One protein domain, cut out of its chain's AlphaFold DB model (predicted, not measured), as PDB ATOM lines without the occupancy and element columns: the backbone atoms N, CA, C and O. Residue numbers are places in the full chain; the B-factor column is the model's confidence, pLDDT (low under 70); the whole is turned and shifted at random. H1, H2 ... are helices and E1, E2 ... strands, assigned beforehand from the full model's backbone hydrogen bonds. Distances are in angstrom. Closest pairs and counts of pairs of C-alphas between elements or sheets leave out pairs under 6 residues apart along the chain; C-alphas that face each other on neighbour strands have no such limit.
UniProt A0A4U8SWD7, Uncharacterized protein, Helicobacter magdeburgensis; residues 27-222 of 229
ATOM      1  N   ALA A  27      18.783 -30.899 -27.651       88.31
ATOM      2  CA  ALA A  27      19.317 -32.252 -27.802       88.31
ATOM      3  C   ALA A  27      18.667 -32.975 -28.989       88.31
ATOM      4  O   ALA A  27      19.379 -33.458 -29.869       88.31
ATOM      5  N   LEU A  28      17.336 -32.939 -29.058       90.00
ATOM      6  CA  LEU A  28      16.558 -33.529 -30.142       90.00
ATOM      7  C   LEU A  28      16.869 -32.874 -31.496       90.00
ATOM      8  O   LEU A  28      16.966 -33.559 -32.509       90.00
ATOM      9  N   VAL A  29      17.062 -31.552 -31.540       90.88
ATOM     10  CA  VAL A  29      17.396 -30.855 -32.797       90.88
ATOM     11  C   VAL A  29      18.759 -31.273 -33.328       90.88
ATOM     12  O   VAL A  29      18.893 -31.502 -34.529       90.88
ATOM     13  N   LYS A  30      19.763 -31.380 -32.451       94.44
ATOM     14  CA  LYS A  30      21.103 -31.849 -32.829       94.44
ATOM     15  C   LYS A  30      21.054 -33.271 -33.372       94.44
ATOM     16  O   LYS A  30      21.626 -33.528 -34.424       94.44
ATOM     17  N   GLU A  31      20.356 -34.165 -32.675       94.38
ATOM     18  CA  GLU A  31      20.210 -35.563 -33.086       94.38
ATOM     19  C   GLU A  31      19.504 -35.674 -34.442       94.38
ATOM     20  O   GLU A  31      20.007 -36.327 -35.353       94.38
ATOM     21  N   ASN A  32      18.389 -34.960 -34.618       94.44
ATOM     22  CA  ASN A  32      17.653 -34.942 -35.879       94.44
ATOM     23  C   ASN A  32      18.488 -34.375 -37.032       94.44
ATOM     24  O   ASN A  32      18.458 -34.921 -38.134       94.44
ATOM     25  N   LEU A  33      19.236 -33.292 -36.795       96.56
ATOM     26  CA  LEU A  33      20.107 -32.709 -37.813       96.56
ATOM     27  C   LEU A  33      21.228 -33.678 -38.193       96.56
ATOM     28  O   LEU A  33      21.466 -33.884 -39.380       96.56
ATOM     29  N   LEU A  34      21.880 -34.301 -37.211       96.62
ATOM     30  CA  LEU A  34      22.940 -35.272 -37.453       96.62
ATOM     31  C   LEU A  34      22.417 -36.476 -38.246       96.62
ATOM     32  O   LEU A  34      22.992 -36.807 -39.278       96.62
ATOM     33  N   ASN A  35      21.295 -37.074 -37.839       95.31
ATOM     34  CA  ASN A  35      20.689 -38.205 -38.548       95.31
ATOM     35  C   ASN A  35      20.322 -37.849 -39.994       95.31
ATOM     36  O   ASN A  35      20.667 -38.593 -40.910       95.31
ATOM     37  N   LYS A  36      19.716 -36.675 -40.211       95.31
ATOM     38  CA  LYS A  36      19.424 -36.160 -41.555       95.31
ATOM     39  C   LYS A  36      20.698 -35.973 -42.386       95.31
ATOM     40  O   LYS A  36      20.710 -36.279 -43.572       95.31
ATOM     41  N   THR A  37      21.768 -35.476 -41.770       95.44
ATOM     42  CA  THR A  37      23.059 -35.272 -42.444       95.44
ATOM     43  C   THR A  37      23.633 -36.607 -42.914       95.44
ATOM     44  O   THR A  37      24.046 -36.716 -44.065       95.44
ATOM     45  N   LYS A  38      23.587 -37.643 -42.063       94.44
ATOM     46  CA  LYS A  38      24.018 -39.006 -42.413       94.44
ATOM     47  C   LYS A  38      23.219 -39.569 -43.583       94.44
ATOM     48  O   LYS A  38      23.818 -40.021 -44.553       94.44
ATOM     49  N   GLU A  39      21.892 -39.495 -43.496       93.12
ATOM     50  CA  GLU A  39      20.971 -40.018 -44.511       93.12
ATOM     51  C   GLU A  39      21.224 -39.408 -45.893       93.12
ATOM     52  O   GLU A  39      21.281 -40.136 -46.878       93.12
ATOM     53  N   ILE A  40      21.419 -38.088 -45.963       92.06
ATOM     54  CA  ILE A  40      21.579 -37.374 -47.239       92.06
ATOM     55  C   ILE A  40      22.990 -37.529 -47.818       92.06
ATOM     56  O   ILE A  40      23.156 -37.482 -49.031       92.06
ATOM     57  N   SER A  41      24.012 -37.683 -46.976       89.75
ATOM     58  CA  SER A  41      25.402 -37.664 -47.446       89.75
ATOM     59  C   SER A  41      25.817 -38.849 -48.311       89.75
ATOM     60  O   SER A  41      26.781 -38.730 -49.061       89.75
ATOM     61  N   GLU A  42      25.153 -40.000 -48.149       86.44
ATOM     62  CA  GLU A  42      25.531 -41.271 -48.782       86.44
ATOM     63  C   GLU A  42      26.996 -41.705 -48.519       86.44
ATOM     64  O   GLU A  42      27.540 -42.551 -49.229       86.44
ATOM     65  N   LEU A  43      27.656 -41.148 -47.491       87.25
ATOM     66  CA  LEU A  43      29.045 -41.464 -47.149       87.25
ATOM     67  C   LEU A  43      29.144 -42.713 -46.267       87.25
ATOM     68  O   LEU A  43      28.364 -42.914 -45.336       87.25
ATOM     69  N   ASN A  44      30.210 -43.485 -46.466       89.12
ATOM     70  CA  ASN A  44      30.730 -44.391 -45.449       89.12
ATOM     71  C   ASN A  44      31.432 -43.548 -44.377       89.12
ATOM     72  O   ASN A  44      32.594 -43.171 -44.535       89.12
ATOM     73  N   ILE A  45      30.688 -43.196 -43.329       90.12
ATOM     74  CA  ILE A  45      31.091 -42.220 -42.308       90.12
ATOM     75  C   ILE A  45      32.285 -42.730 -41.488       90.12
ATOM     76  O   ILE A  45      32.229 -43.805 -40.894       90.12
ATOM     77  N   GLU A  46      33.331 -41.908 -41.398       89.31
ATOM     78  CA  GLU A  46      34.465 -42.101 -40.485       89.31
ATOM     79  C   GLU A  46      34.372 -41.209 -39.249       89.31
ATOM     80  O   GLU A  46      34.676 -41.634 -38.134       89.31
ATOM     81  N   THR A  47      33.973 -39.952 -39.449       91.12
ATOM     82  CA  THR A  47      33.933 -38.943 -38.392       91.12
ATOM     83  C   THR A  47      32.640 -38.157 -38.449       91.12
ATOM     84  O   THR A  47      32.153 -37.821 -39.531       91.12
ATOM     85  N   GLU A  48      32.143 -37.795 -37.277       94.75
ATOM     86  CA  GLU A  48      30.951 -36.982 -37.090       94.75
ATOM     87  C   GLU A  48      31.246 -35.915 -36.040       94.75
ATOM     88  O   GLU A  48      31.899 -36.184 -35.031       94.75
ATOM     89  N   ASP A  49      30.745 -34.712 -36.274       94.50
ATOM     90  CA  ASP A  49      30.865 -33.585 -35.365       94.50
ATOM     91  C   ASP A  49      29.579 -32.758 -35.397       94.50
ATOM     92  O   ASP A  49      28.948 -32.593 -36.443       94.50
ATOM     93  N   VAL A  50      29.182 -32.236 -34.237       96.56
ATOM     94  CA  VAL A  50      28.047 -31.319 -34.120       96.56
ATOM     95  C   VAL A  50      28.494 -30.083 -33.358       96.56
ATOM     96  O   VAL A  50      28.652 -30.102 -32.136       96.56
ATOM     97  N   VAL A  51      28.624 -28.983 -34.087       95.94
ATOM     98  CA  VAL A  51      28.980 -27.677 -33.545       95.94
ATOM     99  C   VAL A  51      27.707 -26.919 -33.195       95.94
ATOM    100  O   VAL A  51      26.771 -26.843 -33.992       95.94
ATOM    101  N   VAL A  52      27.671 -26.335 -31.997       96.19
ATOM    102  CA  VAL A  52      26.587 -25.452 -31.563       96.19
ATOM    103  C   VAL A  52      27.170 -24.114 -31.158       96.19
ATOM    104  O   VAL A  52      27.988 -24.036 -30.242       96.19
ATOM    105  N   GLU A  53      26.695 -23.051 -31.789       95.88
ATOM    106  CA  GLU A  53      27.112 -21.692 -31.482       95.88
ATOM    107  C   GLU A  53      25.901 -20.810 -31.198       95.88
ATOM    108  O   GLU A  53      24.989 -20.689 -32.012       95.88
ATOM    109  N   ASN A  54      25.906 -20.148 -30.042       95.50
ATOM    110  CA  ASN A  54      24.940 -19.102 -29.731       95.50
ATOM    111  C   ASN A  54      25.531 -17.738 -30.115       95.50
ATOM    112  O   ASN A  54      26.641 -17.397 -29.694       95.50
ATOM    113  N   LYS A  55      24.799 -16.967 -30.921       95.62
ATOM    114  CA  LYS A  55      25.187 -15.633 -31.380       95.62
ATOM    115  C   LYS A  55      24.081 -14.629 -31.095       95.62
ATOM    116  O   LYS A  55      22.900 -14.911 -31.285       95.62
ATOM    117  N   MET A  56      24.490 -13.428 -30.706       95.06
ATOM    118  CA  MET A  56      23.580 -12.318 -30.448       95.06
ATOM    119  C   MET A  56      23.559 -11.364 -31.640       95.06
ATOM    120  O   MET A  56      24.606 -10.851 -32.032       95.06
ATOM    121  N   PHE A  57      22.370 -11.075 -32.163       95.44
ATOM    122  CA  PHE A  57      22.144 -10.013 -33.145       95.44
ATOM    123  C   PHE A  57      20.973  -9.154 -32.679       95.44
ATOM    124  O   PHE A  57      19.930  -9.688 -32.320       95.44
ATOM    125  N   ASN A  58      21.150  -7.831 -32.637       92.94
ATOM    126  CA  ASN A  58      20.134  -6.897 -32.132       92.94
ATOM    127  C   ASN A  58      19.508  -7.327 -30.780       92.94
ATOM    128  O   ASN A  58      18.291  -7.328 -30.610       92.94
ATOM    129  N   ASN A  59      20.343  -7.756 -29.825       92.62
ATOM    130  CA  ASN A  59      19.937  -8.288 -28.511       92.62
ATOM    131  C   ASN A  59      19.030  -9.536 -28.541       92.62
ATOM    132  O   ASN A  59      18.508  -9.932 -27.500       92.62
ATOM    133  N   GLN A  60      18.882 -10.189 -29.692       93.81
ATOM    134  CA  GLN A  60      18.177 -11.457 -29.853       93.81
ATOM    135  C   GLN A  60      19.185 -12.598 -30.027       93.81
ATOM    136  O   GLN A  60      20.235 -12.432 -30.652       93.81
ATOM    137  N   SER A  61      18.871 -13.750 -29.433       94.38
ATOM    138  CA  SER A  61      19.716 -14.947 -29.450       94.38
ATOM    139  C   SER A  61      19.367 -15.827 -30.644       94.38
ATOM    140  O   SER A  61      18.217 -16.235 -30.799       94.38
ATOM    141  N   TYR A  62      20.379 -16.198 -31.418       95.62
ATOM    142  CA  TYR A  62      20.285 -17.135 -32.532       95.62
ATOM    143  C   TYR A  62      21.214 -18.315 -32.264       95.62
ATOM    144  O   TYR A  62      22.385 -18.125 -31.929       95.62
ATOM    145  N   VAL A  63      20.698 -19.534 -32.399       96.62
ATOM    146  CA  VAL A  63      21.474 -20.759 -32.173       96.62
ATOM    147  C   VAL A  63      21.756 -21.414 -33.514       96.62
ATOM    148  O   VAL A  63      20.839 -21.852 -34.202       96.62
ATOM    149  N   PHE A  64      23.027 -21.474 -33.879       97.38
ATOM    150  CA  PHE A  64      23.522 -22.144 -35.069       97.38
ATOM    151  C   PHE A  64      23.930 -23.558 -34.675       97.38
ATOM    152  O   PHE A  64      24.664 -23.743 -33.705       97.38
ATOM    153  N   ILE A  65      23.438 -24.547 -35.408       97.62
ATOM    154  CA  ILE A  65      23.742 -25.959 -35.190       97.62
ATOM    155  C   ILE A  65      24.249 -26.499 -36.515       97.62
ATOM    156  O   ILE A  65      23.506 -26.480 -37.492       97.62
ATOM    157  N   ILE A  66      25.490 -26.962 -36.549       97.88
ATOM    158  CA  ILE A  66      26.129 -27.512 -37.743       97.88
ATOM    159  C   ILE A  66      26.457 -28.966 -37.448       97.88
ATOM    160  O   ILE A  66      27.165 -29.241 -36.484       97.88
ATOM    161  N   ALA A  67      25.946 -29.884 -38.256       98.00
ATOM    162  CA  ALA A  67      26.376 -31.271 -38.258       98.00
ATOM    163  C   ALA A  67      27.331 -31.461 -39.436       98.00
ATOM    164  O   ALA A  67      26.927 -31.296 -40.586       98.00
ATOM    165  N   ASN A  68      28.582 -31.786 -39.134       96.31
ATOM    166  CA  ASN A  68      29.616 -32.091 -40.109       96.31
ATOM    167  C   ASN A  68      29.881 -33.595 -40.063       96.31
ATOM    168  O   ASN A  68      30.090 -34.160 -38.989       96.31
ATOM    169  N   ILE A  69      29.928 -34.244 -41.219       94.44
ATOM    170  CA  ILE A  69      30.390 -35.626 -41.330       94.44
ATOM    171  C   ILE A  69      31.457 -35.728 -42.406       94.44
ATOM    172  O   ILE A  69      31.454 -34.980 -43.383       94.44
ATOM    173  N   SER A  70      32.399 -36.639 -42.204       91.06
ATOM    174  CA  SER A  70      33.406 -36.976 -43.206       91.06
ATOM    175  C   SER A  70      33.567 -38.482 -43.298       91.06
ATOM    176  O   SER A  70      33.339 -39.205 -42.324       91.06
ATOM    177  N   GLY A  71      33.930 -38.950 -44.480       89.12
ATOM    178  CA  GLY A  71      34.055 -40.366 -44.784       89.12
ATOM    179  C   GLY A  71      34.468 -40.578 -46.230       89.12
ATOM    180  O   GLY A  71      34.995 -39.667 -46.863       89.12
ATOM    181  N   TYR A  72      34.191 -41.756 -46.774       84.12
ATOM    182  CA  TYR A  72      34.479 -42.069 -48.177       84.12
ATOM    183  C   TYR A  72      33.210 -42.420 -48.932       84.12
ATOM    184  O   TYR A  72      32.221 -42.858 -48.347       84.12
ATOM    185  N   THR A  73      33.261 -42.289 -50.252       75.56
ATOM    186  CA  THR A  73      32.283 -42.944 -51.121       75.56
ATOM    187  C   THR A  73      32.861 -44.278 -51.582       75.56
ATOM    188  O   THR A  73      34.075 -44.399 -51.739       75.56
ATOM    189  N   ASP A  74      32.019 -45.265 -51.895       69.75
ATOM    190  CA  ASP A  74      32.472 -46.541 -52.485       69.75
ATOM    191  C   ASP A  74      33.255 -46.358 -53.805       69.75
ATOM    192  O   ASP A  74      33.896 -47.286 -54.300       69.75
ATOM    193  N   ARG A  75      33.186 -45.159 -54.400       62.56
ATOM    194  CA  ARG A  75      33.783 -44.801 -55.689       62.56
ATOM    195  C   ARG A  75      35.101 -44.034 -55.562       62.56
ATOM    196  O   ARG A  75      35.780 -43.871 -56.574       62.56
ATOM    197  N   THR A  76      35.477 -43.555 -54.372       58.84
ATOM    198  CA  THR A  76      36.652 -42.690 -54.180       58.84
ATOM    199  C   THR A  76      37.513 -43.143 -53.005       58.84
ATOM    200  O   THR A  76      37.029 -43.345 -51.900       58.84
ATOM    201  N   ILE A  77      38.829 -43.235 -53.224       57.25
ATOM    202  CA  ILE A  77      39.817 -43.486 -52.152       57.25
ATOM    203  C   ILE A  77      40.051 -42.215 -51.316       57.25
ATOM    204  O   ILE A  77      40.664 -42.260 -50.253       57.25
ATOM    205  N   VAL A  78      39.569 -41.061 -51.791       66.31
ATOM    206  CA  VAL A  78      39.764 -39.785 -51.110       66.31
ATOM    207  C   VAL A  78      38.547 -39.414 -50.279       66.31
ATOM    208  O   VAL A  78      37.409 -39.612 -50.714       66.31
ATOM    209  N   GLY A  79      38.825 -38.911 -49.075       73.19
ATOM    210  CA  GLY A  79      37.814 -38.507 -48.112       73.19
ATOM    211  C   GLY A  79      36.973 -37.354 -48.643       73.19
ATOM    212  O   GLY A  79      37.489 -36.427 -49.265       73.19
ATOM    213  N   ALA A  80      35.678 -37.430 -48.376       84.88
ATOM    214  CA  ALA A  80      34.688 -36.410 -48.653       84.88
ATOM    215  C   ALA A  80      34.089 -35.919 -47.332       84.88
ATOM    216  O   ALA A  80      34.105 -36.620 -46.316       84.88
ATOM    217  N   SER A  81      33.535 -34.713 -47.362       89.88
ATOM    218  CA  SER A  81      32.795 -34.148 -46.238       89.88
ATOM    219  C   SER A  81      31.419 -33.708 -46.702       89.88
ATOM    220  O   SER A  81      31.253 -33.271 -47.840       89.88
ATOM    221  N   PHE A  82      30.445 -33.800 -45.811       92.88
ATOM    222  CA  PHE A  82      29.091 -33.321 -46.026       92.88
ATOM    223  C   PHE A  82      28.598 -32.660 -44.750       92.88
ATOM    224  O   PHE A  82      28.849 -33.162 -43.652       92.88
ATOM    225  N   SER A  83      27.901 -31.537 -44.886       95.69
ATOM    226  CA  SER A  83      27.459 -30.777 -43.725       95.69
ATOM    227  C   SER A  83      26.053 -30.241 -43.901       95.69
ATOM    228  O   SER A  83      25.670 -29.807 -44.988       95.69
ATOM    229  N   CYS A  84      25.307 -30.216 -42.803       96.44
ATOM    230  CA  CYS A  84      24.040 -29.511 -42.708       96.44
ATOM    231  C   CYS A  84      24.074 -28.503 -41.565       96.44
ATOM    232  O   CYS A  84      24.665 -28.744 -40.514       96.44
ATOM    233  N   ILE A  85      23.363 -27.396 -41.738       96.69
ATOM    234  CA  ILE A  85      23.185 -26.352 -40.740       96.69
ATOM    235  C   ILE A  85      21.701 -26.097 -40.495       96.69
ATOM    236  O   ILE A  85      20.922 -26.002 -41.439       96.69
ATOM    237  N   ASN A  86      21.338 -25.922 -39.226       96.56
ATOM    238  CA  ASN A  86      20.090 -25.301 -38.798       96.56
ATOM    239  C   ASN A  86      20.392 -24.007 -38.033       96.56
ATOM    240  O   ASN A  86      21.317 -23.960 -37.221       96.56
ATOM    241  N   ILE A  87      19.566 -22.980 -38.230       95.69
ATOM    242  CA  ILE A  87      19.562 -21.777 -37.386       95.69
ATOM    243  C   ILE A  87      18.231 -21.706 -36.663       95.69
ATOM    244  O   ILE A  87      17.172 -21.758 -37.291       95.69
ATOM    245  N   LEU A  88      18.291 -21.574 -35.345       95.06
ATOM    246  CA  LEU A  88      17.131 -21.451 -34.485       95.06
ATOM    247  C   LEU A  88      17.014 -20.019 -33.979       95.06
ATOM    248  O   LEU A  88      17.997 -19.413 -33.545       95.06
ATOM    249  N   HIS A  89      15.789 -19.513 -33.972       93.25
ATOM    250  CA  HIS A  89      15.415 -18.265 -33.328       93.25
ATOM    251  C   HIS A  89      14.067 -18.447 -32.633       93.25
ATOM    252  O   HIS A  89      13.115 -18.914 -33.259       93.25
ATOM    253  N   SER A  90      13.975 -18.071 -31.352       89.44
ATOM    254  CA  SER A  90      12.746 -18.224 -30.552       89.44
ATOM    255  C   SER A  90      12.139 -19.638 -30.658       89.44
ATOM    256  O   SER A  90      10.962 -19.796 -30.984       89.44
ATOM    257  N   ASP A  91      12.982 -20.660 -30.473       84.88
ATOM    258  CA  ASP A  91      12.646 -22.093 -30.551       84.88
ATOM    259  C   ASP A  91      12.099 -22.587 -31.904       84.88
ATOM    260  O   ASP A  91      11.512 -23.665 -31.999       84.88
ATOM    261  N   LYS A  92      12.315 -21.833 -32.987       90.75
ATOM    262  CA  LYS A  92      11.939 -22.229 -34.350       90.75
ATOM    263  C   LYS A  92      13.158 -22.310 -35.245       90.75
ATOM    264  O   LYS A  92      13.993 -21.409 -35.222       90.75
ATOM    265  N   VAL A  93      13.229 -23.348 -36.075       92.25
ATOM    266  CA  VAL A  93      14.203 -23.409 -37.171       92.25
ATOM    267  C   VAL A  93      13.795 -22.373 -38.220       92.25
ATOM    268  O   VAL A  93      12.730 -22.490 -38.819       92.25
ATOM    269  N   ILE A  94      14.624 -21.348 -38.405       93.00
ATOM    270  CA  ILE A  94      14.411 -20.263 -39.377       93.00
ATOM    271  C   ILE A  94      15.239 -20.439 -40.652       93.00
ATOM    272  O   ILE A  94      15.016 -19.734 -41.630       93.00
ATOM    273  N   PHE A  95      16.205 -21.356 -40.637       94.31
ATOM    274  CA  PHE A  95      17.049 -21.677 -41.780       94.31
ATOM    275  C   PHE A  95      17.554 -23.108 -41.663       94.31
ATOM    276  O   PHE A  95      17.933 -23.533 -40.569       94.31
ATOM    277  N   ALA A  96      17.565 -23.818 -42.788       93.94
ATOM    278  CA  ALA A  96      18.124 -25.150 -42.921       93.94
ATOM    279  C   ALA A  96      18.812 -25.259 -44.284       93.94
ATOM    280  O   ALA A  96      18.212 -24.925 -45.303       93.94
ATOM    281  N   PHE A  97      20.053 -25.730 -44.308       92.31
ATOM    282  CA  PHE A  97      20.826 -25.874 -45.539       92.31
ATOM    283  C   PHE A  97      21.798 -27.040 -45.407       92.31
ATOM    284  O   PHE A  97      22.341 -27.260 -44.329       92.31
ATOM    285  N   CYS A  98      22.007 -27.786 -46.486       92.75
ATOM    286  CA  CYS A  98      22.962 -28.886 -46.544       92.75
ATOM    287  C   CYS A  98      23.786 -28.755 -47.818       92.75
ATOM    288  O   CYS A  98      23.262 -28.317 -48.839       92.75
ATOM    289  N   SER A  99      25.060 -29.121 -47.768       90.75
ATOM    290  CA  SER A  99      25.931 -29.070 -48.937       90.75
ATOM    291  C   SER A  99      27.169 -29.942 -48.737       90.75
ATOM    292  O   SER A  99      27.572 -30.220 -47.604       90.75
ATOM    293  N   ASN A 100      27.785 -30.338 -49.849       89.25
ATOM    294  CA  ASN A 100      29.089 -30.990 -49.845       89.25
ATOM    295  C   ASN A 100      30.136 -30.038 -49.266       89.25
ATOM    296  O   ASN A 100      30.184 -28.861 -49.625       89.25
ATOM    297  N   GLY A 101      31.004 -30.569 -48.415       90.06
ATOM    298  CA  GLY A 101      32.060 -29.836 -47.737       90.06
ATOM    299  C   GLY A 101      31.862 -29.721 -46.231       90.06
ATOM    300  O   GLY A 101      30.894 -30.226 -45.664       90.06
ATOM    301  N   TYR A 102      32.839 -29.092 -45.586       92.88
ATOM    302  CA  TYR A 102      32.844 -28.787 -44.159       92.88
ATOM    303  C   TYR A 102      32.325 -27.368 -43.922       92.88
ATOM    304  O   TYR A 102      32.845 -26.414 -44.514       92.88
ATOM    305  N   MET A 103      31.332 -27.223 -43.042       95.81
ATOM    306  CA  MET A 103      30.720 -25.935 -42.735       95.81
ATOM    307  C   MET A 103      31.251 -25.325 -41.438       95.81
ATOM    308  O   MET A 103      31.376 -25.982 -40.408       95.81
ATOM    309  N   GLN A 104      31.480 -24.016 -41.475       96.25
ATOM    310  CA  GLN A 104      31.769 -23.208 -40.295       96.25
ATOM    311  C   GLN A 104      31.105 -21.841 -40.405       96.25
ATOM    312  O   GLN A 104      30.861 -21.339 -41.505       96.25
ATOM    313  N   ILE A 105      30.829 -21.217 -39.263       96.75
ATOM    314  CA  ILE A 105      30.249 -19.876 -39.233       96.75
ATOM    315  C   ILE A 105      31.242 -18.846 -38.713       96.75
ATOM    316  O   ILE A 105      32.081 -19.107 -37.856       96.75
ATOM    317  N   GLN A 106      31.097 -17.624 -39.206       96.69
ATOM    318  CA  GLN A 106      31.770 -16.449 -38.668       96.69
ATOM    319  C   GLN A 106      30.768 -15.317 -38.492       96.69
ATOM    320  O   GLN A 106      29.831 -15.178 -39.274       96.69
ATOM    321  N   THR A 107      30.978 -14.473 -37.486       96.25
ATOM    322  CA  THR A 107      30.096 -13.338 -37.185       96.25
ATOM    323  C   THR A 107      30.891 -12.055 -37.016       96.25
ATOM    324  O   THR A 107      31.943 -12.061 -36.375       96.25
ATOM    325  N   LYS A 108      30.376 -10.938 -37.535       95.69
ATOM    326  CA  LYS A 108      30.974  -9.607 -37.375       95.69
ATOM    327  C   LYS A 108      29.899  -8.524 -37.424       95.69
ATOM    328  O   LYS A 108      29.387  -8.208 -38.495       95.69
ATOM    329  N   GLY A 109      29.601  -7.910 -36.278       94.62
ATOM    330  CA  GLY A 109      28.517  -6.927 -36.170       94.62
ATOM    331  C   GLY A 109      27.182  -7.544 -36.591       94.62
ATOM    332  O   GLY A 109      26.866  -8.653 -36.177       94.62
ATOM    333  N   ASP A 110      26.452  -6.869 -37.479       96.81
ATOM    334  CA  ASP A 110      25.157  -7.339 -37.997       96.81
ATOM    335  C   ASP A 110      25.272  -8.434 -39.070       96.81
ATOM    336  O   ASP A 110      24.286  -8.761 -39.733       96.81
ATOM    337  N   PHE A 111      26.475  -8.964 -39.302       98.06
ATOM    338  CA  PHE A 111      26.741  -9.931 -40.357       98.06
ATOM    339  C   PHE A 111      27.111 -11.293 -39.789       98.06
ATOM    340  O   PHE A 111      27.864 -11.395 -38.814       98.06
ATOM    341  N   TRP A 112      26.676 -12.338 -40.481       97.88
ATOM    342  CA  TRP A 112      27.242 -13.673 -40.347       97.88
ATOM    343  C   TRP A 112      27.567 -14.251 -41.716       97.88
ATOM    344  O   TRP A 112      26.974 -13.864 -42.717       97.88
ATOM    345  N   THR A 113      28.551 -15.139 -41.764       98.00
ATOM    346  CA  THR A 113      28.971 -15.836 -42.979       98.00
ATOM    347  C   THR A 113      29.014 -17.325 -42.706       98.00
ATOM    348  O   THR A 113      29.655 -17.738 -41.741       98.00
ATOM    349  N   LEU A 114      28.342 -18.109 -43.547       97.19
ATOM    350  CA  LEU A 114      28.577 -19.544 -43.661       97.19
ATOM    351  C   LEU A 114      29.718 -19.756 -44.644       97.19
ATOM    352  O   LEU A 114      29.601 -19.388 -45.815       97.19
ATOM    353  N   GLU A 115      30.805 -20.340 -44.169       96.75
ATOM    354  CA  GLU A 115      31.868 -20.848 -45.020       96.75
ATOM    355  C   GLU A 115      31.637 -22.342 -45.219       96.75
ATOM    356  O   GLU A 115      31.469 -23.074 -44.246       96.75
ATOM    357  N   ASN A 116      31.632 -22.784 -46.471       94.25
ATOM    358  CA  ASN A 116      31.557 -24.189 -46.829       94.25
ATOM    359  C   ASN A 116      32.769 -24.558 -47.683       94.25
ATOM    360  O   ASN A 116      32.984 -23.981 -48.750       94.25
ATOM    361  N   LYS A 117      33.571 -25.500 -47.199       91.12
ATOM    362  CA  LYS A 117      34.830 -25.919 -47.814       91.12
ATOM    363  C   LYS A 117      34.643 -27.292 -48.440       91.12
ATOM    364  O   LYS A 117      34.571 -28.268 -47.696       91.12
ATOM    365  N   SER A 118      34.580 -27.379 -49.770       82.00
ATOM    366  CA  SER A 118      34.509 -28.684 -50.425       82.00
ATOM    367  C   SER A 118      35.808 -29.455 -50.188       82.00
ATOM    368  O   SER A 118      36.889 -28.871 -50.131       82.00
ATOM    369  N   ASN A 119      35.691 -30.767 -50.011       68.12
ATOM    370  CA  ASN A 119      36.820 -31.691 -49.981       68.12
ATOM    371  C   ASN A 119      36.632 -32.633 -51.173       68.12
ATOM    372  O   ASN A 119      36.222 -33.777 -51.011       68.12
ATOM    373  N   GLU A 120      36.811 -32.111 -52.387       60.28
ATOM    374  CA  GLU A 120      36.736 -32.903 -53.615       60.28
ATOM    375  C   GLU A 120      38.147 -33.054 -54.180       60.28
ATOM    376  O   GLU A 120      38.762 -32.102 -54.653       60.28
ATOM    377  N   PHE A 121      38.688 -34.267 -54.098       54.00
ATOM    378  CA  PHE A 121      39.981 -34.607 -54.681       54.00
ATOM    379  C   PHE A 121      39.737 -35.456 -55.929       54.00
ATOM    380  O   PHE A 121      39.690 -36.686 -55.875       54.00
ATOM    381  N   GLY A 122      39.520 -34.783 -57.059       46.91
ATOM    382  CA  GLY A 122      39.438 -35.424 -58.369       46.91
ATOM    383  C   GLY A 122      40.812 -35.922 -58.829       46.91
ATOM    384  O   GLY A 122      41.802 -35.197 -58.731       46.91
ATOM    385  N   TYR A 123      40.859 -37.158 -59.336       43.94
ATOM    386  CA  TYR A 123      42.075 -37.850 -59.792       43.94
ATOM    387  C   TYR A 123      42.720 -37.253 -61.056       43.94
ATOM    388  O   TYR A 123      43.880 -37.552 -61.328       43.94
ATOM    389  N   GLU A 124      42.004 -36.425 -61.817       46.28
ATOM    390  CA  GLU A 124      42.520 -35.833 -63.067       46.28
ATOM    391  C   GLU A 124      42.696 -34.310 -62.971       46.28
ATOM    392  O   GLU A 124      43.529 -33.727 -63.657       46.28
ATOM    393  N   GLU A 125      41.974 -33.676 -62.050       52.91
ATOM    394  CA  GLU A 125      41.828 -32.233 -61.933       52.91
ATOM    395  C   GLU A 125      41.474 -31.924 -60.471       52.91
ATOM    396  O   GLU A 125      40.306 -31.872 -60.084       52.91
ATOM    397  N   SER A 126      42.480 -31.851 -59.596       59.47
ATOM    398  CA  SER A 126      42.242 -31.659 -58.163       59.47
ATOM    399  C   SER A 126      41.825 -30.210 -57.896       59.47
ATOM    400  O   SER A 126      42.663 -29.342 -57.655       59.47
ATOM    401  N   TYR A 127      40.524 -29.941 -57.984       70.50
ATOM    402  CA  TYR A 127      39.946 -28.632 -57.716       70.50
ATOM    403  C   TYR A 127      39.113 -28.649 -56.454       70.50
ATOM    404  O   TYR A 127      38.195 -29.446 -56.288       70.50
ATOM    405  N   ARG A 128      39.413 -27.697 -55.580       79.81
ATOM    406  CA  ARG A 128      38.664 -27.449 -54.361       79.81
ATOM    407  C   ARG A 128      38.011 -26.086 -54.447       79.81
ATOM    408  O   ARG A 128      38.587 -25.138 -54.984       79.81
ATOM    409  N   ASN A 129      36.815 -25.974 -53.888       86.62
ATOM    410  CA  ASN A 129      36.160 -24.695 -53.736       86.62
ATOM    411  C   ASN A 129      35.864 -24.376 -52.271       86.62
ATOM    412  O   ASN A 129      35.698 -25.243 -51.414       86.62
ATOM    413  N   GLU A 130      35.825 -23.082 -51.987       92.50
ATOM    414  CA  GLU A 130      35.335 -22.566 -50.720       92.50
ATOM    415  C   GLU A 130      34.232 -21.561 -51.017       92.50
ATOM    416  O   GLU A 130      34.489 -20.506 -51.603       92.50
ATOM    417  N   SER A 131      33.007 -21.896 -50.633       94.38
ATOM    418  CA  SER A 131      31.833 -21.042 -50.786       94.38
ATOM    419  C   SER A 131      31.604 -20.216 -49.525       94.38
ATOM    420  O   SER A 131      31.736 -20.712 -48.409       94.38
ATOM    421  N   TYR A 132      31.229 -18.954 -49.710       97.19
ATOM    422  CA  TYR A 132      30.992 -17.989 -48.643       97.19
ATOM    423  C   TYR A 132      29.619 -17.349 -48.845       97.19
ATOM    424  O   TYR A 132      29.398 -16.637 -49.831       97.19
ATOM    425  N   TYR A 133      28.716 -17.574 -47.894       96.81
ATOM    426  CA  TYR A 133      27.361 -17.026 -47.884       96.81
ATOM    427  C   TYR A 133      27.232 -16.042 -46.725       96.81
ATOM    428  O   TYR A 133      27.046 -16.440 -45.576       96.81
ATOM    429  N   THR A 134      27.378 -14.752 -47.013       98.44
ATOM    430  CA  THR A 134      27.295 -13.689 -46.012       98.44
ATOM    431  C   THR A 134      25.894 -13.104 -45.979       98.44
ATOM    432  O   THR A 134      25.404 -12.592 -46.986       98.44
ATOM    433  N   PHE A 135      25.293 -13.080 -44.799       98.38
ATOM    434  CA  PHE A 135      24.000 -12.476 -44.521       98.38
ATOM    435  C   PHE A 135      24.160 -11.267 -43.608       98.38
ATOM    436  O   PHE A 135      25.070 -11.208 -42.783       98.38
ATOM    437  N   ARG A 136      23.258 -10.299 -43.754       98.12
ATOM    438  CA  ARG A 136      23.175  -9.099 -42.919       98.12
ATOM    439  C   ARG A 136      21.798  -9.004 -42.279       98.12
ATOM    440  O   ARG A 136      20.799  -9.152 -42.981       98.12
ATOM    441  N   LEU A 137      21.745  -8.683 -40.991       97.44
ATOM    442  CA  LEU A 137      20.503  -8.329 -40.313       97.44
ATOM    443  C   LEU A 137      20.054  -6.917 -40.720       97.44
ATOM    444  O   LEU A 137      20.813  -5.950 -40.610       97.44
ATOM    445  N   ILE A 138      18.818  -6.789 -41.197       95.44
ATOM    446  CA  ILE A 138      18.159  -5.514 -41.494       95.44
ATOM    447  C   ILE A 138      16.722  -5.625 -40.986       95.44
ATOM    448  O   ILE A 138      15.980  -6.480 -41.454       95.44
ATOM    449  N   ASN A 139      16.323  -4.759 -40.048       92.00
ATOM    450  CA  ASN A 139      14.975  -4.763 -39.457       92.00
ATOM    451  C   ASN A 139      14.533  -6.170 -39.001       92.00
ATOM    452  O   ASN A 139      13.470  -6.645 -39.386       92.00
ATOM    453  N   ASP A 140      15.397  -6.844 -38.234       90.88
ATOM    454  CA  ASP A 140      15.180  -8.187 -37.667       90.88
ATOM    455  C   ASP A 140      15.055  -9.344 -38.678       90.88
ATOM    456  O   ASP A 140      14.764 -10.479 -38.298       90.88
ATOM    457  N   ILE A 141      15.347  -9.096 -39.959       94.31
ATOM    458  CA  ILE A 141      15.373 -10.114 -41.014       94.31
ATOM    459  C   ILE A 141      16.792 -10.226 -41.576       94.31
ATOM    460  O   ILE A 141      17.452  -9.223 -41.862       94.31
ATOM    461  N   PHE A 142      17.281 -11.457 -41.731       97.62
ATOM    462  CA  PHE A 142      18.545 -11.709 -42.415       97.62
ATOM    463  C   PHE A 142      18.340 -11.710 -43.925       97.62
ATOM    464  O   PHE A 142      17.500 -12.443 -44.446       97.62
ATOM    465  N   TYR A 143      19.158 -10.928 -44.620       98.12
ATOM    466  CA  TYR A 143      19.196 -10.879 -46.075       98.12
ATOM    467  C   TYR A 143      20.573 -11.279 -46.580       98.12
ATOM    468  O   TYR A 143      21.582 -10.909 -45.975       98.12
ATOM    469  N   LEU A 144      20.624 -11.998 -47.702       98.31
ATOM    470  CA  LEU A 144      21.870 -12.283 -48.397       98.31
ATOM    471  C   LEU A 144      22.541 -10.949 -48.731       98.31
ATOM    472  O   LEU A 144      21.976 -10.085 -49.398       98.31
ATOM    473  N   HIS A 145      23.750 -10.767 -48.221       98.44
ATOM    474  CA  HIS A 145      24.576  -9.599 -48.480       98.44
ATOM    475  C   HIS A 145      25.611  -9.895 -49.559       98.44
ATOM    476  O   HIS A 145      25.860  -9.048 -50.421       98.44
ATOM    477  N   GLN A 146      26.205 -11.089 -49.509       98.25
ATOM    478  CA  GLN A 146      27.185 -11.548 -50.478       98.25
ATOM    479  C   GLN A 146      27.129 -13.069 -50.630       98.25
ATOM    480  O   GLN A 146      27.045 -13.785 -49.636       98.25
ATOM    481  N   TYR A 147      27.236 -13.543 -51.866       97.81
ATOM    482  CA  TYR A 147      27.577 -14.925 -52.188       97.81
ATOM    483  C   TYR A 147      28.824 -14.907 -53.069       97.81
ATOM    484  O   TYR A 147      28.863 -14.211 -54.087       97.81
ATOM    485  N   SER A 148      29.862 -15.615 -52.640       96.81
ATOM    486  CA  SER A 148      31.147 -15.662 -53.330       96.81
ATOM    487  C   SER A 148      31.823 -17.013 -53.164       96.81
ATOM    488  O   SER A 148      31.565 -17.708 -52.184       96.81
ATOM    489  N   GLN A 149      32.729 -17.349 -54.073       94.38
ATOM    490  CA  GLN A 149      33.437 -18.618 -54.073       94.38
ATOM    491  C   GLN A 149      34.900 -18.420 -54.451       94.38
ATOM    492  O   GLN A 149      35.228 -17.674 -55.373       94.38
ATOM    493  N   LYS A 150      35.788 -19.077 -53.708       92.38
ATOM    494  CA  LYS A 150      37.192 -19.232 -54.082       92.38
ATOM    495  C   LYS A 150      37.375 -20.575 -54.763       92.38
ATOM    496  O   LYS A 150      36.803 -21.569 -54.317       92.38
ATOM    497  N   TYR A 151      38.216 -20.586 -55.781       88.06
ATOM    498  CA  TYR A 151      38.607 -21.783 -56.505       88.06
ATOM    499  C   TYR A 151      40.092 -22.017 -56.309       88.06
ATOM    500  O   TYR A 151      40.894 -21.097 -56.471       88.06
ATOM    501  N   PHE A 152      40.451 -23.245 -55.977       85.88
ATOM    502  CA  PHE A 152      41.822 -23.666 -55.763       85.88
ATOM    503  C   PHE A 152      42.130 -24.837 -56.678       85.88
ATOM    504  O   PHE A 152      41.272 -25.699 -56.871       85.88
ATOM    505  N   TYR A 153      43.351 -24.888 -57.202       80.88
ATOM    506  CA  TYR A 153      43.920 -26.167 -57.598       80.88
ATOM    507  C   TYR A 153      44.780 -26.701 -56.472       80.88
ATOM    508  O   TYR A 153      45.437 -25.952 -55.749       80.88
ATOM    509  N   TYR A 154      44.784 -28.014 -56.391       73.12
ATOM    510  CA  TYR A 154      45.612 -28.805 -55.519       73.12
ATOM    511  C   TYR A 154      46.610 -29.556 -56.392       73.12
ATOM    512  O   TYR A 154      46.233 -30.170 -57.389       73.12
ATOM    513  N   ASP A 155      47.889 -29.494 -56.054       69.00
ATOM    514  CA  ASP A 155      48.898 -30.320 -56.715       69.00
ATOM    515  C   ASP A 155      49.975 -30.735 -55.712       69.00
ATOM    516  O   ASP A 155      50.109 -30.182 -54.612       69.00
ATOM    517  N   ARG A 156      50.757 -31.742 -56.091       67.38
ATOM    518  CA  ARG A 156      51.946 -32.148 -55.359       67.38
ATOM    519  C   ARG A 156      53.133 -31.309 -55.823       67.38
ATOM    520  O   ARG A 156      53.877 -31.691 -56.725       67.38
ATOM    521  N   PHE A 157      53.384 -30.225 -55.112       65.00
ATOM    522  CA  PHE A 157      54.588 -29.419 -55.260       65.00
ATOM    523  C   PHE A 157      55.712 -29.995 -54.390       65.00
ATOM    524  O   PHE A 157      55.649 -29.984 -53.161       65.00
ATOM    525  N   CYS A 158      56.751 -30.545 -55.022       65.88
ATOM    526  CA  CYS A 158      57.983 -30.987 -54.346       65.88
ATOM    527  C   CYS A 158      57.750 -32.008 -53.214       65.88
ATOM    528  O   CYS A 158      58.363 -31.954 -52.147       65.88
ATOM    529  N   GLY A 159      56.813 -32.938 -53.421       66.75
ATOM    530  CA  GLY A 159      56.453 -33.950 -52.422       66.75
ATOM    531  C   GLY A 159      55.541 -33.445 -51.299       66.75
ATOM    532  O   GLY A 159      55.192 -34.232 -50.420       66.75
ATOM    533  N   ARG A 160      55.119 -32.176 -51.333       67.50
ATOM    534  CA  ARG A 160      54.095 -31.609 -50.454       67.50
ATOM    535  C   ARG A 160      52.847 -31.304 -51.255       67.50
ATOM    536  O   ARG A 160      52.913 -30.926 -52.415       67.50
ATOM    537  N   PHE A 161      51.711 -31.497 -50.618       70.69
ATOM    538  CA  PHE A 161      50.446 -31.071 -51.172       70.69
ATOM    539  C   PHE A 161      50.210 -29.612 -50.792       70.69
ATOM    540  O   PHE A 161      50.354 -29.263 -49.619       70.69
ATOM    541  N   ASP A 162      49.912 -28.775 -51.783       74.88
ATOM    542  CA  ASP A 162      49.679 -27.344 -51.592       74.88
ATOM    543  C   ASP A 162      48.477 -26.882 -52.427       74.88
ATOM    544  O   ASP A 162      48.266 -27.354 -53.549       74.88
ATOM    545  N   ASP A 163      47.705 -25.964 -51.850       79.88
ATOM    546  CA  ASP A 163      46.512 -25.363 -52.448       79.88
ATOM    547  C   ASP A 163      46.883 -23.988 -53.011       79.88
ATOM    548  O   ASP A 163      47.374 -23.112 -52.293       79.88
ATOM    549  N   ARG A 164      46.586 -23.743 -54.287       84.62
ATOM    550  CA  ARG A 164      46.827 -22.442 -54.923       84.62
ATOM    551  C   ARG A 164      45.541 -21.849 -55.458       84.62
ATOM    552  O   ARG A 164      44.785 -22.493 -56.182       84.62
ATOM    553  N   LEU A 165      45.300 -20.591 -55.090       87.44
ATOM    554  CA  LEU A 165      44.119 -19.842 -55.501       87.44
ATOM    555  C   LEU A 165      44.162 -19.579 -57.013       87.44
ATOM    556  O   LEU A 165      45.052 -18.891 -57.510       87.44
ATOM    557  N   ILE A 166      43.155 -20.080 -57.718       86.50
ATOM    558  CA  ILE A 166      42.916 -19.830 -59.139       86.50
ATOM    559  C   ILE A 166      42.208 -18.490 -59.308       86.50
ATOM    560  O   ILE A 166      42.687 -17.588 -59.997       86.50
ATOM    561  N   SER A 167      41.041 -18.385 -58.679       87.31
ATOM    562  CA  SER A 167      40.119 -17.275 -58.850       87.31
ATOM    563  C   SER A 167      39.256 -17.094 -57.609       87.31
ATOM    564  O   SER A 167      39.160 -17.954 -56.726       87.31
ATOM    565  N   PHE A 168      38.642 -15.922 -57.544       92.12
ATOM    566  CA  PHE A 168      37.669 -15.573 -56.531       92.12
ATOM    567  C   PHE A 168      36.529 -14.823 -57.203       92.12
ATOM    568  O   PHE A 168      36.716 -13.697 -57.670       92.12
ATOM    569  N   ASP A 169      35.359 -15.445 -57.222       94.38
ATOM    570  CA  ASP A 169      34.168 -14.897 -57.848       94.38
ATOM    571  C   ASP A 169      33.181 -14.426 -56.788       94.38
ATOM    572  O   ASP A 169      32.910 -15.103 -55.797       94.38
ATOM    573  N   ILE A 170      32.625 -13.236 -57.004       96.94
ATOM    574  CA  ILE A 170      31.542 -12.691 -56.186       96.94
ATOM    575  C   ILE A 170      30.273 -12.736 -57.030       96.94
ATOM    576  O   ILE A 170      29.968 -11.774 -57.742       96.94
ATOM    577  N   PHE A 171      29.536 -13.841 -56.940       97.50
ATOM    578  CA  PHE A 171      28.309 -14.070 -57.704       97.50
ATOM    579  C   PHE A 171      27.224 -13.054 -57.385       97.50
ATOM    580  O   PHE A 171      26.562 -12.542 -58.280       97.50
ATOM    581  N   TYR A 172      27.099 -12.698 -56.110       98.25
ATOM    582  CA  TYR A 172      26.167 -11.675 -55.668       98.25
ATOM    583  C   TYR A 172      26.797 -10.789 -54.607       98.25
ATOM    584  O   TYR A 172      27.453 -11.276 -53.686       98.25
ATOM    585  N   ARG A 173      26.558  -9.483 -54.700       97.75
ATOM    586  CA  ARG A 173      26.885  -8.498 -53.673       97.75
ATOM    587  C   ARG A 173      25.829  -7.407 -53.673       97.75
ATOM    588  O   ARG A 173      25.766  -6.613 -54.608       97.75
ATOM    589  N   GLN A 174      25.053  -7.315 -52.594       97.56
ATOM    590  CA  GLN A 174      23.878  -6.440 -52.525       97.56
ATOM    591  C   GLN A 174      24.167  -4.988 -52.969       97.56
ATOM    592  O   GLN A 174      23.452  -4.505 -53.839       97.56
ATOM    593  N   PRO A 175      25.223  -4.290 -52.496       96.88
ATOM    594  CA  PRO A 175      25.523  -2.934 -52.971       96.88
ATOM    595  C   PRO A 175      25.849  -2.798 -54.469       96.88
ATOM    596  O   PRO A 175      25.723  -1.699 -55.000       96.88
ATOM    597  N   ARG A 176      26.305  -3.868 -55.132       96.25
ATOM    598  CA  ARG A 176      26.618  -3.889 -56.571       96.25
ATOM    599  C   ARG A 176      25.370  -4.211 -57.388       96.25
ATOM    600  O   ARG A 176      25.061  -3.488 -58.328       96.25
ATOM    601  N   ASP A 177      24.669  -5.276 -57.007       95.81
ATOM    602  CA  ASP A 177      23.619  -5.884 -57.832       95.81
ATOM    603  C   ASP A 177      22.213  -5.348 -57.514       95.81
ATOM    604  O   ASP A 177      21.330  -5.368 -58.367       95.81
ATOM    605  N   ASP A 178      22.004  -4.834 -56.301       96.06
ATOM    606  CA  ASP A 178      20.765  -4.182 -55.866       96.06
ATOM    607  C   ASP A 178      21.068  -2.945 -54.993       96.06
ATOM    608  O   ASP A 178      20.727  -2.902 -53.807       96.06
ATOM    609  N   PRO A 179      21.727  -1.903 -55.537       95.94
ATOM    610  CA  PRO A 179      22.151  -0.732 -54.761       95.94
ATOM    611  C   PRO A 179      20.986   0.020 -54.102       95.94
ATOM    612  O   PRO A 179      21.168   0.651 -53.059       95.94
ATOM    613  N   LYS A 180      19.787  -0.058 -54.693       96.81
ATOM    614  CA  LYS A 180      18.571   0.591 -54.190       96.81
ATOM    615  C   LYS A 180      17.827  -0.233 -53.135       96.81
ATOM    616  O   LYS A 180      16.910   0.307 -52.522       96.81
ATOM    617  N   LYS A 181      18.252  -1.478 -52.871       94.62
ATOM    618  CA  LYS A 181      17.622  -2.412 -51.918       94.62
ATOM    619  C   LYS A 181      16.167  -2.738 -52.275       94.62
ATOM    620  O   LYS A 181      15.335  -2.913 -51.387       94.62
ATOM    621  N   GLU A 182      15.846  -2.779 -53.565       94.75
ATOM    622  CA  GLU A 182      14.488  -3.050 -54.054       94.75
ATOM    623  C   GLU A 182      14.184  -4.556 -54.102       94.75
ATOM    624  O   GLU A 182      13.020  -4.954 -54.116       94.75
ATOM    625  N   LYS A 183      15.222  -5.399 -54.135       94.25
ATOM    626  CA  LYS A 183      15.147  -6.857 -54.286       94.25
ATOM    627  C   LYS A 183      16.096  -7.551 -53.310       94.25
ATOM    628  O   LYS A 183      16.886  -8.414 -53.699       94.25
ATOM    629  N   LEU A 184      16.015  -7.170 -52.035       96.81
ATOM    630  CA  LEU A 184      16.731  -7.878 -50.978       96.81
ATOM    631  C   LEU A 184      16.300  -9.348 -50.960       96.81
ATOM    632  O   LEU A 184      15.112  -9.653 -51.030       96.81
ATOM    633  N   ILE A 185      17.275 -10.247 -50.856       97.81
ATOM    634  CA  ILE A 185      17.064 -11.696 -50.871       97.81
ATOM    635  C   ILE A 185      17.002 -12.173 -49.417       97.81
ATOM    636  O   ILE A 185      18.045 -12.166 -48.757       97.81
ATOM    637  N   PRO A 186      15.828 -12.524 -48.871       96.69
ATOM    638  CA  PRO A 186      15.721 -12.970 -47.487       96.69
ATOM    639  C   PRO A 186      16.284 -14.389 -47.305       96.69
ATOM    640  O   PRO A 186      16.353 -15.178 -48.247       96.69
ATOM    641  N   LEU A 187      16.709 -14.700 -46.078       95.50
ATOM    642  CA  LEU A 187      17.340 -15.973 -45.703       95.50
ATOM    643  C   LEU A 187      16.480 -17.208 -46.022       95.50
ATOM    644  O   LEU A 187      17.015 -18.252 -46.379       95.50
ATOM    645  N   ASP A 188      15.160 -17.088 -45.916       90.81
ATOM    646  CA  ASP A 188      14.201 -18.166 -46.186       90.81
ATOM    647  C   ASP A 188      14.029 -18.485 -47.684       90.81
ATOM    648  O   ASP A 188      13.477 -19.524 -48.033       90.81
ATOM    649  N   SER A 189      14.528 -17.621 -48.571       92.81
ATOM    650  CA  SER A 189      14.498 -17.819 -50.026       92.81
ATOM    651  C   SER A 189      15.739 -18.536 -50.563       92.81
ATOM    652  O   SER A 189      15.857 -18.744 -51.770       92.81
ATOM    653  N   ILE A 190      16.690 -18.875 -49.692       91.69
ATOM    654  CA  ILE A 190      17.950 -19.510 -50.070       91.69
ATOM    655  C   ILE A 190      17.727 -20.975 -50.442       91.69
ATOM    656  O   ILE A 190      17.243 -21.769 -49.639       91.69
ATOM    657  N   ASN A 191      18.131 -21.331 -51.658       90.56
ATOM    658  CA  ASN A 191      18.151 -22.691 -52.180       90.56
ATOM    659  C   ASN A 191      19.137 -22.793 -53.362       90.56
ATOM    660  O   ASN A 191      19.681 -21.785 -53.826       90.56
ATOM    661  N   ASP A 192      19.340 -24.009 -53.867       88.38
ATOM    662  CA  ASP A 192      20.288 -24.277 -54.953       88.38
ATOM    663  C   ASP A 192      19.891 -23.603 -56.278       88.38
ATOM    664  O   ASP A 192      20.759 -23.155 -57.034       88.38
ATOM    665  N   GLU A 193      18.588 -23.464 -56.551       93.62
ATOM    666  CA  GLU A 193      18.078 -22.775 -57.746       93.62
ATOM    667  C   GLU A 193      18.471 -21.291 -57.738       93.62
ATOM    668  O   GLU A 193      18.957 -20.752 -58.737       93.62
ATOM    669  N   LEU A 194      18.317 -20.626 -56.591       94.62
ATOM    670  CA  LEU A 194      18.715 -19.238 -56.416       94.62
ATOM    671  C   LEU A 194      20.222 -19.072 -56.611       94.62
ATOM    672  O   LEU A 194      20.630 -18.162 -57.333       94.62
ATOM    673  N   PHE A 195      21.048 -19.921 -55.996       93.25
ATOM    674  CA  PHE A 195      22.503 -19.826 -56.152       93.25
ATOM    675  C   PHE A 195      22.938 -20.053 -57.598       93.25
ATOM    676  O   PHE A 195      23.711 -19.250 -58.120       93.25
ATOM    677  N   SER A 196      22.361 -21.045 -58.278       94.44
ATOM    678  CA  SER A 196      22.607 -21.299 -59.704       94.44
ATOM    679  C   SER A 196      22.278 -20.068 -60.554       94.44
ATOM    680  O   SER A 196      23.092 -19.611 -61.355       94.44
ATOM    681  N   LYS A 197      21.125 -19.438 -60.301       96.75
ATOM    682  CA  LYS A 197      20.706 -18.215 -60.991       96.75
ATOM    683  C   LYS A 197      21.633 -17.025 -60.729       96.75
ATOM    684  O   LYS A 197      21.904 -16.251 -61.647       96.75
ATOM    685  N   LEU A 198      22.096 -16.831 -59.493       97.00
ATOM    686  CA  LEU A 198      23.034 -15.749 -59.160       97.00
ATOM    687  C   LEU A 198      24.374 -15.940 -59.878       97.00
ATOM    688  O   LEU A 198      24.927 -14.976 -60.410       97.00
ATOM    689  N   THR A 199      24.851 -17.180 -59.956       95.06
ATOM    690  CA  THR A 199      26.050 -17.552 -60.707       95.06
ATOM    691  C   THR A 199      25.899 -17.222 -62.193       95.06
ATOM    692  O   THR A 199      26.715 -16.474 -62.736       95.06
ATOM    693  N   GLU A 200      24.817 -17.664 -62.840       95.69
ATOM    694  CA  GLU A 200      24.526 -17.347 -64.249       95.69
ATOM    695  C   GLU A 200      24.465 -15.836 -64.515       95.69
ATOM    696  O   GLU A 200      25.033 -15.338 -65.492       95.69
ATOM    697  N   LEU A 201      23.786 -15.085 -63.641       95.62
ATOM    698  CA  LEU A 201      23.680 -13.632 -63.759       95.62
ATOM    699  C   LEU A 201      25.047 -12.953 -63.659       95.62
ATOM    700  O   LEU A 201      25.292 -11.998 -64.397       95.62
ATOM    701  N   CYS A 202      25.937 -13.447 -62.798       96.38
ATOM    702  CA  CYS A 202      27.277 -12.894 -62.656       96.38
ATOM    703  C   CYS A 202      28.097 -13.022 -63.949       96.38
ATOM    704  O   CYS A 202      28.696 -12.039 -64.397       96.38
ATOM    705  N   TYR A 203      28.081 -14.201 -64.578       93.88
ATOM    706  CA  TYR A 203      28.753 -14.430 -65.860       93.88
ATOM    707  C   TYR A 203      28.115 -13.613 -66.983       93.88
ATOM    708  O   TYR A 203      28.811 -12.922 -67.726       93.88
ATOM    709  N   LYS A 204      26.780 -13.598 -67.063       94.94
ATOM    710  CA  LYS A 204      26.045 -12.826 -68.076       94.94
ATOM    711  C   LYS A 204      26.298 -11.319 -67.973       94.94
ATOM    712  O   LYS A 204      26.330 -10.637 -68.995       94.94
ATOM    713  N   ALA A 205      26.468 -10.796 -66.761       93.31
ATOM    714  CA  ALA A 205      26.796  -9.393 -66.515       93.31
ATOM    715  C   ALA A 205      28.291  -9.068 -66.707       93.31
ATOM    716  O   ALA A 205      28.675  -7.901 -66.629       93.31
ATOM    717  N   GLY A 206      29.144 -10.075 -66.935       92.38
ATOM    718  CA  GLY A 206      30.597  -9.916 -67.038       92.38
ATOM    719  C   GLY A 206      31.287  -9.601 -65.706       92.38
ATOM    720  O   GLY A 206      32.417  -9.113 -65.698       92.38
ATOM    721  N   HIS A 207      30.610  -9.836 -64.578       91.38
ATOM    722  CA  HIS A 207      31.171  -9.669 -63.236       91.38
ATOM    723  C   HIS A 207      32.014 -10.871 -62.796       91.38
ATOM    724  O   HIS A 207      32.944 -10.686 -62.015       91.38
ATOM    725  N   CYS A 208      31.701 -12.059 -63.314       92.12
ATOM    726  CA  CYS A 208      32.469 -13.289 -63.139       92.12
ATOM    727  C   CYS A 208      33.061 -13.708 -64.488       92.12
ATOM    728  O   CYS A 208      32.509 -13.372 -65.543       92.12
ATOM    729  N   LYS A 209      34.185 -14.424 -64.463       86.06
ATOM    730  CA  LYS A 209      34.852 -14.933 -65.668       86.06
ATOM    731  C   LYS A 209      35.183 -16.396 -65.486       86.06
ATOM    732  O   LYS A 209      35.641 -16.785 -64.418       86.06
ATOM    733  N   GLU A 210      34.941 -17.182 -66.528       82.25
ATOM    734  CA  GLU A 210      35.338 -18.583 -66.519       82.25
ATOM    735  C   GLU A 210      36.850 -18.693 -66.318       82.25
ATOM    736  O   GLU A 210      37.626 -17.830 -66.748       82.25
ATOM    737  N   VAL A 211      37.254 -19.747 -65.618       79.62
ATOM    738  CA  VAL A 211      38.662 -20.056 -65.409       79.62
ATOM    739  C   VAL A 211      39.274 -20.470 -66.743       79.62
ATOM    740  O   VAL A 211      38.814 -21.414 -67.379       79.62
ATOM    741  N   ASP A 212      40.341 -19.780 -67.137       84.19
ATOM    742  CA  ASP A 212      41.168 -20.178 -68.271       84.19
ATOM    743  C   ASP A 212      42.147 -21.277 -67.830       84.19
ATOM    744  O   ASP A 212      43.149 -21.015 -67.153       84.19
ATOM    745  N   TRP A 213      41.826 -22.524 -68.175       80.00
ATOM    746  CA  TRP A 213      42.609 -23.690 -67.768       80.00
ATOM    747  C   TRP A 213      43.985 -23.768 -68.422       80.00
ATOM    748  O   TRP A 213      44.896 -24.338 -67.820       80.00
ATOM    749  N   GLU A 214      44.178 -23.173 -69.599       84.81
ATOM    750  CA  GLU A 214      45.502 -23.104 -70.218       84.81
ATOM    751  C   GLU A 214      46.423 -22.237 -69.353       84.81
ATOM    752  O   GLU A 214      47.499 -22.681 -68.946       84.81
ATOM    753  N   VAL A 215      45.938 -21.064 -68.935       84.06
ATOM    754  CA  VAL A 215      46.673 -20.160 -68.034       84.06
ATOM    755  C   VAL A 215      46.932 -20.803 -66.670       84.06
ATOM    756  O   VAL A 215      48.006 -20.619 -66.091       84.06
ATOM    757  N   VAL A 216      45.971 -21.552 -66.121       82.81
ATOM    758  CA  VAL A 216      46.181 -22.264 -64.849       82.81
ATOM    759  C   VAL A 216      47.252 -23.345 -64.992       82.81
ATOM    760  O   VAL A 216      48.107 -23.458 -64.116       82.81
ATOM    761  N   ASN A 217      47.255 -24.109 -66.083       82.44
ATOM    762  CA  ASN A 217      48.252 -25.155 -66.309       82.44
ATOM    763  C   ASN A 217      49.661 -24.582 -66.517       82.44
ATOM    764  O   ASN A 217      50.623 -25.112 -65.959       82.44
ATOM    765  N   GLU A 218      49.796 -23.460 -67.226       84.88
ATOM    766  CA  GLU A 218      51.071 -22.738 -67.326       84.88
ATOM    767  C   GLU A 218      51.575 -22.277 -65.950       84.88
ATOM    768  O   GLU A 218      52.758 -22.436 -65.629       84.88
ATOM    769  N   ARG A 219      50.680 -21.754 -65.100       81.62
ATOM    770  CA  ARG A 219      51.020 -21.370 -63.720       81.62
ATOM    771  C   ARG A 219      51.440 -22.564 -62.874       81.62
ATOM    772  O   ARG A 219      52.443 -22.454 -62.180       81.62
ATOM    773  N   LYS A 220      50.742 -23.702 -62.963       79.38
ATOM    774  CA  LYS A 220      51.118 -24.937 -62.250       79.38
ATOM    775  C   LYS A 220      52.549 -25.363 -62.582       79.38
ATOM    776  O   LYS A 220      53.332 -25.631 -61.675       79.38
ATOM    777  N   LEU A 221      52.908 -25.380 -63.869       79.75
ATOM    778  CA  LEU A 221      54.261 -25.734 -64.318       79.75
ATOM    779  C   LEU A 221      55.315 -24.765 -63.773       79.75
ATOM    780  O   LEU A 221      56.374 -25.194 -63.311       79.75
ATOM    781  N   LYS A 222      55.012 -23.464 -63.794       80.88
ATOM    782  CA  LYS A 222      55.894 -22.435 -63.247       80.88
ATOM    783  C   LYS A 222      56.076 -22.588 -61.734       80.88
ATOM    784  O   LYS A 222      57.213 -22.659 -61.273       80.88
TER     785      LYS A 222
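This is residues 27 to 222 of the 229 residues of an uncharacterized protein of Helicobacter magdeburgensis (UniProt A0A4U8SWD7). Two twisted sheets lie partly face to face as a sandwich: the smaller sheet, E1 to E4, packs on the E5 and E6 end of the larger one, E5 to E9, whose E8 and E9 end reaches beyond it. H1 covers one face of the smaller sheet, apart from the larger one, while H2, H3 and H4 pack on E8 and E9 of the larger sheet. The 196 printed residues hold four named helices and nine named strands, in the order H1, E1 to E9, H2, H3, H4. Both sheets are antiparallel, ordered E5 - E6 - E7 - E8 - E9 and E1 - E2 - E3 - E4, and the class is mixed, helices and strands. The whole is compact, with a radius of gyration of the C-alphas of 18.2 A and spans of 53 by 44 by 27 A.

The larger sheet holds E5, residues 102 to 108, E6, 111 to 117, E7, 127 to 138, E8, 141 to 157, and E9, 160 to 173. It is a meander, each strand the antiparallel neighbour of the one before, and E5 and E9 are its edge strands. N 104 and O 115 of the hairpin E5 and E6 are 2.9 A apart, N 114 and O 133 of E6 and E7 2.9 A, N 132 and O 148 of E7 and E8 2.8 A, and N 149 and O 169 of E8 and E9 2.8 A, each within hydrogen-bond range. The second meander holds E1, residues 44 to 57, E2, 60 to 72, E3, 80 to 89, and E4, 92 to 100. Within hydrogen-bond range are N 51 and O 66 of E1 and E2, 2.8 A, N 67 and O 84 of E2 and E3, 2.8 A, and N 85 and O 97 of E3 and E4, 2.8 A. In the sandwich, two sheets face to face, the facing parts are 11.2 A centre to centre, with the strands of the one at 16 degrees to those of the other. E3 and E5 touch, the closest C-alphas being those of Ser 81 and Tyr 102, 5.8 A apart. H1, residues 27 to 41, is on the smaller sheet, making two layers, a helix on one face of a sheet; the closest C-alphas of H1 and E2 are those of Leu 34 and Ala 67, 5.3 A apart. H3, residues 192 to 204, is on the larger sheet at a height of 9.3 A, over E8 and E9, and runs across the strands, at 74 degrees to E8 on the local plane. The closest C-alphas of H3 and E9 are those of Thr 199 and Phe 171, 5.1 A apart. H4, residues 213 to 222, is on the same sheet at a height of 9.8 A, over E9; its closest C-alpha to E9 is that of Val 216, 7.0 A from that of Ile 166. H2, residues 174 to 177, lies over E8 at a height of 8.5 A. Every O i to N i+4 pair is within hydrogen-bond range in H1, H3 and H4; H2 is too short for such a pair.

E8 is the longest strand by residues, 17 residues and 46.0 A from first to last C-alpha, beginning with C-alpha 141 at (15.373, -10.114, -41.014). E9 measures 35.8 A, E7 35.7 A, E5 20.4 A and E6 19.4 A. E2 measures 39.2 A, E1 37.5 A, E3 30.6 A and E4 24.7 A; E1 bends by 59 degrees at residue 47. H1 measures 21.3 A and begins with C-alpha 27 at (19.317, -32.252, -27.802). H3 measures 18.3 A, and H4 14.1 A, ending with C-alpha 222 at (55.894, -22.435, -63.247).

The two C-alphas farthest apart are those of Ser 90 and Lys 222, 54.3 A. The printed part has no cut. The link from H2 to H3, residues 178 to 191, is long; the link from E4 to E5, where the chain changes sheets, is tight, with 1 residue. The mean pLDDT of the printed part is 89.0, with residues 74 to 78, 119 to 126 and 155 to 160 under 70.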